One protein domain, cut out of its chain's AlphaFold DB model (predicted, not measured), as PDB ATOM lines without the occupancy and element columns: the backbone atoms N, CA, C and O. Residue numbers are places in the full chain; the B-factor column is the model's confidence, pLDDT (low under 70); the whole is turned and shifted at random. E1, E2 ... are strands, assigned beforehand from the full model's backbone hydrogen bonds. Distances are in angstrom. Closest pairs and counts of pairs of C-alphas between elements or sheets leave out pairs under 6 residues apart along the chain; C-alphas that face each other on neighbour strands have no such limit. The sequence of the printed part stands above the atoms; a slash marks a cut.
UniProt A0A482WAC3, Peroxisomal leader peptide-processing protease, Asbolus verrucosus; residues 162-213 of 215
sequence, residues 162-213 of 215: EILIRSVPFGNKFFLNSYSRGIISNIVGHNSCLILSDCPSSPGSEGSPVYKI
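This is residues 162 to 213 of the 215 residues of the protein "Peroxisomal leader peptide-processing protease" of Asbolus verrucosus (UniProt A0A482WAC3). One small antiparallel sheet, strongly twisted and curled like part of a barrel, is built on the long bent strand E2, with E1 beside its first part, residues 178 to 183, E3 beside its last, residues 184 to 188, and E4 beside E1 at the sheet's other edge from E3. The long link 198 to 209 leads from edge strand E3 to edge strand E4. The 52 printed residues hold E1 to E4, order E3 - E2 - E1 - E4, all strand, with 24 residues in named elements, under half; it is only just compact, close to loose, radius of gyration of the C-alphas 11.4 A, elongated, 35 by 21 by 14 A.

E1, residues 162 to 167, begins at C-alpha 162 (-41.579, 13.061, -2.233). E2, 178 to 188, is 25.7 A long and bends by 74 degrees at 185. E3 is 194 to 197; E4, 210 to 212, ends at C-alpha 212 (-36.357, 10.883, 0.736).

Hairpin E1 and E2 has N 165 and O 180 at 2.8 A; hairpin E2 and E3, N 188 and O 194 at 2.9 A; E1 and E4, N 164 and O 211 at 2.8 A. E1 to E3 form a meander, each strand the antiparallel neighbour of the one before; with E4 beside E1, a Greek key.

The C-alphas farthest apart, of Phe 174 and Asn 191, are 36.3 A apart. The printed part has no cut, and no printed residue is under 70 in pLDDT.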
ATOM      1  N   GLU A 162     -41.818  11.799  -2.928       96.00
ATOM      2  CA  GLU A 162     -41.579  13.061  -2.233       96.00
ATOM      3  C   GLU A 162     -40.135  13.145  -1.744       96.00
ATOM      4  O   GLU A 162     -39.609  12.229  -1.100       96.00
ATOM      5  N   ILE A 163     -39.516  14.291  -2.008       96.06
ATOM      6  CA  ILE A 163     -38.165  14.596  -1.558       96.06
ATOM      7  C   ILE A 163     -38.108  15.948  -0.849       96.06
ATOM      8  O   ILE A 163     -38.964  16.825  -0.997       96.06
ATOM      9  N   LEU A 164     -37.065  16.099  -0.045       95.75
ATOM     10  CA  LEU A 164     -36.768  17.283   0.739       95.75
ATOM     11  C   LEU A 164     -35.320  17.687   0.483       95.75
ATOM     12  O   LEU A 164     -34.407  16.884   0.661       95.75
ATOM     13  N   ILE A 165     -35.096  18.947   0.145       95.75
ATOM     14  CA  ILE A 165     -33.764  19.544   0.102       95.75
ATOM     15  C   ILE A 165     -33.614  20.408   1.346       95.75
ATOM     16  O   ILE A 165     -34.481  21.228   1.651       95.75
ATOM     17  N   ARG A 166     -32.512  20.220   2.072       95.44
ATOM     18  CA  ARG A 166     -32.124  21.098   3.180       95.44
ATOM     19  C   ARG A 166     -30.878  21.857   2.757       95.44
ATOM     20  O   ARG A 166     -29.847  21.231   2.544       95.44
ATOM     21  N   SER A 167     -30.967  23.173   2.640       95.56
ATOM     22  CA  SER A 167     -29.920  23.975   1.999       95.56
ATOM     23  C   SER A 167     -29.596  25.269   2.744       95.56
ATOM     24  O   SER A 167     -30.105  25.539   3.842       95.56
ATOM     25  N   VAL A 168     -28.708  26.052   2.131       95.38
ATOM     26  CA  VAL A 168     -28.349  27.427   2.479       95.38
ATOM     27  C   VAL A 168     -28.607  28.334   1.264       95.38
ATOM     28  O   VAL A 168     -27.675  28.675   0.532       95.38
ATOM     29  N   PRO A 169     -29.869  28.728   1.008       94.69
ATOM     30  CA  PRO A 169     -30.208  29.638  -0.077       94.69
ATOM     31  C   PRO A 169     -29.346  30.901  -0.078       94.69
ATOM     32  O   PRO A 169     -29.048  31.485   0.966       94.69
ATOM     33  N   PHE A 170     -28.945  31.316  -1.273       93.50
ATOM     34  CA  PHE A 170     -28.081  32.465  -1.554       93.50
ATOM     35  C   PHE A 170     -26.702  32.395  -0.891       93.50
ATOM     36  O   PHE A 170     -26.028  33.416  -0.775       93.50
ATOM     37  N   GLY A 171     -26.293  31.215  -0.408       90.88
ATOM     38  CA  GLY A 171     -25.041  31.046   0.321       90.88
ATOM     39  C   GLY A 171     -25.026  31.814   1.643       90.88
ATOM     40  O   GLY A 171     -23.964  32.066   2.204       90.88
ATOM     41  N   ASN A 172     -26.197  32.222   2.132       91.25
ATOM     42  CA  ASN A 172     -26.317  33.103   3.276       91.25
ATOM     43  C   ASN A 172     -26.651  32.294   4.530       91.25
ATOM     44  O   ASN A 172     -27.707  31.667   4.630       91.25
ATOM     45  N   LYS A 173     -25.768  32.365   5.530       90.12
ATOM     46  CA  LYS A 173     -25.918  31.672   6.817       90.12
ATOM     47  C   LYS A 173     -27.257  31.894   7.519       90.12
ATOM     48  O   LYS A 173     -27.691  30.998   8.233       90.12
ATOM     49  N   PHE A 174     -27.932  33.029   7.309       90.25
ATOM     50  CA  PHE A 174     -29.255  33.280   7.894       90.25
ATOM     51  C   PHE A 174     -30.343  32.339   7.363       90.25
ATOM     52  O   PHE A 174     -31.335  32.113   8.050       90.25
ATOM     53  N   PHE A 175     -30.139  31.757   6.179       91.81
ATOM     54  CA  PHE A 175     -31.026  30.765   5.577       91.81
ATOM     55  C   PHE A 175     -30.530  29.326   5.774       91.81
ATOM     56  O   PHE A 175     -31.048  28.408   5.138       91.81
ATOM     57  N   LEU A 176     -29.543  29.097   6.647       91.94
ATOM     58  CA  LEU A 176     -29.056  27.756   6.961       91.94
ATOM     59  C   LEU A 176     -30.196  26.882   7.495       91.94
ATOM     60  O   LEU A 176     -30.853  27.232   8.475       91.94
ATOM     61  N   ASN A 177     -30.356  25.696   6.902       91.38
ATOM     62  CA  ASN A 177     -31.461  24.768   7.160       91.38
ATOM     63  C   ASN A 177     -32.809  25.243   6.609       91.38
ATOM     64  O   ASN A 177     -33.849  24.894   7.164       91.38
ATOM     65  N   SER A 178     -32.800  25.996   5.511       93.75
ATOM     66  CA  SER A 178     -34.020  26.192   4.732       93.75
ATOM     67  C   SER A 178     -34.430  24.872   4.092       93.75
ATOM     68  O   SER A 178     -33.581  24.094   3.653       93.75
ATOM     69  N   TYR A 179     -35.734  24.620   4.070       94.94
ATOM     70  CA  TYR A 179     -36.308  23.385   3.559       94.94
ATOM     71  C   TYR A 179     -37.112  23.666   2.297       94.94
ATOM     72  O   TYR A 179     -38.056  24.455   2.330       94.94
ATOM     73  N   SER A 180     -36.782  22.953   1.227       95.56
ATOM     74  CA  SER A 180     -37.562  22.914  -0.008       95.56
ATOM     75  C   SER A 180     -38.139  21.519  -0.180       95.56
ATOM     76  O   SER A 180     -37.424  20.531  -0.021       95.56
ATOM     77  N   ARG A 181     -39.434  21.429  -0.480       96.19
ATOM     78  CA  ARG A 181     -40.133  20.163  -0.735       96.19
ATOM     79  C   ARG A 181     -40.625  20.120  -2.168       96.19
ATOM     80  O   ARG A 181     -40.950  21.160  -2.734       96.19
ATOM     81  N   GLY A 182     -40.715  18.910  -2.689       96.00
ATOM     82  CA  GLY A 182     -41.214  18.624  -4.021       96.00
ATOM     83  C   GLY A 182     -41.222  17.124  -4.263       96.00
ATOM     84  O   GLY A 182     -41.112  16.325  -3.329       96.00
ATOM     85  N   ILE A 183     -41.333  16.749  -5.525       96.69
ATOM     86  CA  ILE A 183     -41.345  15.371  -5.991       96.69
ATOM     87  C   ILE A 183     -40.228  15.128  -7.002       96.69
ATOM     88  O   ILE A 183     -39.684  16.050  -7.614       96.69
ATOM     89  N   ILE A 184     -39.892  13.861  -7.201       96.75
ATOM     90  CA  ILE A 184     -39.051  13.435  -8.316       96.75
ATOM     91  C   ILE A 184     -39.908  13.435  -9.581       96.75
ATOM     92  O   ILE A 184     -40.735  12.547  -9.788       96.75
ATOM     93  N   SER A 185     -39.699  14.422 -10.446       97.06
ATOM     94  CA  SER A 185     -40.369  14.512 -11.745       97.06
ATOM     95  C   SER A 185     -39.798  13.494 -12.731       97.06
ATOM     96  O   SER A 185     -40.540  12.877 -13.489       97.06
ATOM     97  N   ASN A 186     -38.472  13.309 -12.736       95.69
ATOM     98  CA  ASN A 186     -37.805  12.320 -13.581       95.69
ATOM     99  C   ASN A 186     -36.422  11.935 -13.029       95.69
ATOM    100  O   ASN A 186     -35.846  12.647 -12.210       95.69
ATOM    101  N   ILE A 187     -35.868  10.827 -13.515       93.94
ATOM    102  CA  ILE A 187     -34.486  10.410 -13.282       93.94
ATOM    103  C   ILE A 187     -33.818  10.326 -14.650       93.94
ATOM    104  O   ILE A 187     -34.271   9.580 -15.518       93.94
ATOM    105  N   VAL A 188     -32.777  11.126 -14.859       92.31
ATOM    106  CA  VAL A 188     -32.190  11.372 -16.183       92.31
ATOM    107  C   VAL A 188     -30.667  11.237 -16.159       92.31
ATOM    108  O   VAL A 188     -30.040  11.178 -15.098       92.31
ATOM    109  N   GLY A 189     -30.073  11.192 -17.350       90.31
ATOM    110  CA  GLY A 189     -28.629  11.133 -17.536       90.31
ATOM    111  C   GLY A 189     -28.032   9.732 -17.532       90.31
ATOM    112  O   GLY A 189     -28.698   8.723 -17.278       90.31
ATOM    113  N   HIS A 190     -26.732   9.690 -17.801       89.69
ATOM    114  CA  HIS A 190     -25.943   8.462 -17.850       89.69
ATOM    115  C   HIS A 190     -26.018   7.711 -16.525       89.69
ATOM    116  O   HIS A 190     -25.689   8.254 -15.470       89.69
ATOM    117  N   ASN A 191     -26.417   6.438 -16.577       89.69
ATOM    118  CA  ASN A 191     -26.604   5.595 -15.393       89.69
ATOM    119  C   ASN A 191     -27.548   6.213 -14.343       89.69
ATOM    120  O   ASN A 191     -27.331   6.024 -13.146       89.69
ATOM    121  N   SER A 192     -28.571   6.963 -14.778       91.00
ATOM    122  CA  SER A 192     -29.575   7.551 -13.883       91.00
ATOM    123  C   SER A 192     -28.959   8.470 -12.815       91.00
ATOM    124  O   SER A 192     -29.376   8.459 -11.658       91.00
ATOM    125  N   CYS A 193     -27.925   9.237 -13.181       90.19
ATOM    126  CA  CYS A 193     -27.125  10.000 -12.224       90.19
ATOM    127  C   CYS A 193     -27.730  11.342 -11.787       90.19
ATOM    128  O   CYS A 193     -27.197  11.943 -10.854       90.19
ATOM    129  N   LEU A 194     -28.785  11.834 -12.445       92.56
ATOM    130  CA  LEU A 194     -29.451  13.090 -12.095       92.56
ATOM    131  C   LEU A 194     -30.919  12.865 -11.730       92.56
ATOM    132  O   LEU A 194     -31.637  12.094 -12.367       92.56
ATOM    133  N   ILE A 195     -31.372  13.612 -10.727       93.75
ATOM    134  CA  ILE A 195     -32.778  13.720 -10.344       93.75
ATOM    135  C   ILE A 195     -33.301  15.047 -10.885       93.75
ATOM    136  O   ILE A 195     -32.777  16.107 -10.545       93.75
ATOM    137  N   LEU A 196     -34.350  14.987 -11.699       94.81
ATOM    138  CA  LEU A 196     -35.145  16.149 -12.069       94.81
ATOM    139  C   LEU A 196     -36.302  16.268 -11.078       94.81
ATOM    140  O   LEU A 196     -37.071  15.322 -10.905       94.81
ATOM    141  N   SER A 197     -36.436  17.424 -10.442       96.12
ATOM    142  CA  SER A 197     -37.452  17.684  -9.424       96.12
ATOM    143  C   SER A 197     -38.053  19.073  -9.597       96.12
ATOM    144  O   SER A 197     -37.402  19.973 -10.121       96.12
ATOM    145  N   ASP A 198     -39.287  19.238  -9.128       96.62
ATOM    146  CA  ASP A 198     -39.955  20.531  -8.972       96.62
ATOM    147  C   ASP A 198     -39.603  21.247  -7.652       96.62
ATOM    148  O   ASP A 198     -40.111  22.340  -7.392       96.62
ATOM    149  N   CYS A 199     -38.722  20.667  -6.824       95.56
ATOM    150  CA  CYS A 199     -38.223  21.307  -5.611       95.56
ATOM    151  C   CYS A 199     -37.658  22.698  -5.930       95.56
ATOM    152  O   CYS A 199     -36.724  22.808  -6.732       95.56
ATOM    153  N   PRO A 200     -38.130  23.763  -5.256       93.62
ATOM    154  CA  PRO A 200     -37.573  25.087  -5.464       93.62
ATOM    155  C   PRO A 200     -36.118  25.114  -4.989       93.62
ATOM    156  O   PRO A 200     -35.819  24.833  -3.825       93.62
ATOM    157  N   SER A 201     -35.213  25.474  -5.897       89.75
ATOM    158  CA  SER A 201     -33.799  25.695  -5.608       89.75
ATOM    159  C   SER A 201     -33.445  27.162  -5.828       89.75
ATOM    160  O   SER A 201     -34.066  27.863  -6.627       89.75
ATOM    161  N   SER A 202     -32.463  27.650  -5.086       92.88
ATOM    162  CA  SER A 202     -31.933  29.009  -5.215       92.88
ATOM    163  C   SER A 202     -30.413  28.941  -5.320       92.88
ATOM    164  O   SER A 202     -29.832  28.037  -4.706       92.88
ATOM    165  N   PRO A 203     -29.764  29.889  -6.024       92.12
ATOM    166  CA  PRO A 203     -28.305  29.985  -6.055       92.12
ATOM    167  C   PRO A 203     -27.723  29.900  -4.645       92.12
ATOM    168  O   PRO A 203     -28.355  30.379  -3.709       92.12
ATOM    169  N   GLY A 204     -26.570  29.272  -4.457       90.81
ATOM    170  CA  GLY A 204     -25.985  29.016  -3.133       90.81
ATOM    171  C   GLY A 204     -26.497  27.740  -2.448       90.81
ATOM    172  O   GLY A 204     -25.899  27.286  -1.470       90.81
ATOM    173  N   SER A 205     -27.562  27.118  -2.966       94.12
ATOM    174  CA  SER A 205     -28.034  25.802  -2.499       94.12
ATOM    175  C   SER A 205     -27.217  24.635  -3.067       94.12
ATOM    176  O   SER A 205     -27.486  23.484  -2.718       94.12
ATOM    177  N   GLU A 206     -26.241  24.889  -3.939       91.69
ATOM    178  CA  GLU A 206     -25.394  23.851  -4.526       91.69
ATOM    179  C   GLU A 206     -24.640  23.094  -3.422       91.69
ATOM    180  O   GLU A 206     -24.310  23.656  -2.381       91.69
ATOM    181  N   GLY A 207     -24.437  21.787  -3.602       91.44
ATOM    182  CA  GLY A 207     -23.822  20.934  -2.579       91.44
ATOM    183  C   GLY A 207     -24.747  20.529  -1.425       91.44
ATOM    184  O   GLY A 207     -24.285  19.871  -0.497       91.44
ATOM    185  N   SER A 208     -26.038  20.876  -1.463       94.25
ATOM    186  CA  SER A 208     -27.018  20.457  -0.447       94.25
ATOM    187  C   SER A 208     -27.417  18.980  -0.570       94.25
ATOM    188  O   SER A 208     -27.550  18.469  -1.684       94.25
ATOM    189  N   PRO A 209     -27.683  18.284   0.551       93.56
ATOM    190  CA  PRO A 209     -28.234  16.936   0.525       93.56
ATOM    191  C   PRO A 209     -29.716  16.931   0.136       93.56
ATOM    192  O   PRO A 209     -30.487  17.826   0.496       93.56
ATOM    193  N   VAL A 210     -30.109  15.850  -0.535       93.44
ATOM    194  CA  VAL A 210     -31.499  15.504  -0.842       93.44
ATOM    195  C   VAL A 210     -31.908  14.332   0.044       93.44
ATOM    196  O   VAL A 210     -31.179  13.346   0.150       93.44
ATOM    197  N   TYR A 211     -33.070  14.439   0.675       92.38
ATOM    198  CA  TYR A 211     -33.644  13.415   1.538       92.38
ATOM    199  C   TYR A 211     -34.914  12.862   0.906       92.38
ATOM    200  O   TYR A 211     -35.750  13.623   0.420       92.38
ATOM    201  N   LYS A 212     -35.074  11.542   0.969       90.69
ATOM    202  CA  LYS A 212     -36.357  10.883   0.736       90.69
ATOM    203  C   LYS A 212     -37.220  11.022   1.990       90.69
ATOM    204  O   LYS A 212     -36.700  10.930   3.104       90.69
ATOM    205  N   ILE A 213     -38.511  11.291   1.815       86.88
ATOM    206  CA  ILE A 213     -39.467  11.322   2.924       86.88
ATOM    207  C   ILE A 213     -40.112   9.938   3.015       86.88
ATOM    208  O   ILE A 213     -40.902   9.569   2.147       86.88
TER     209      ILE A 213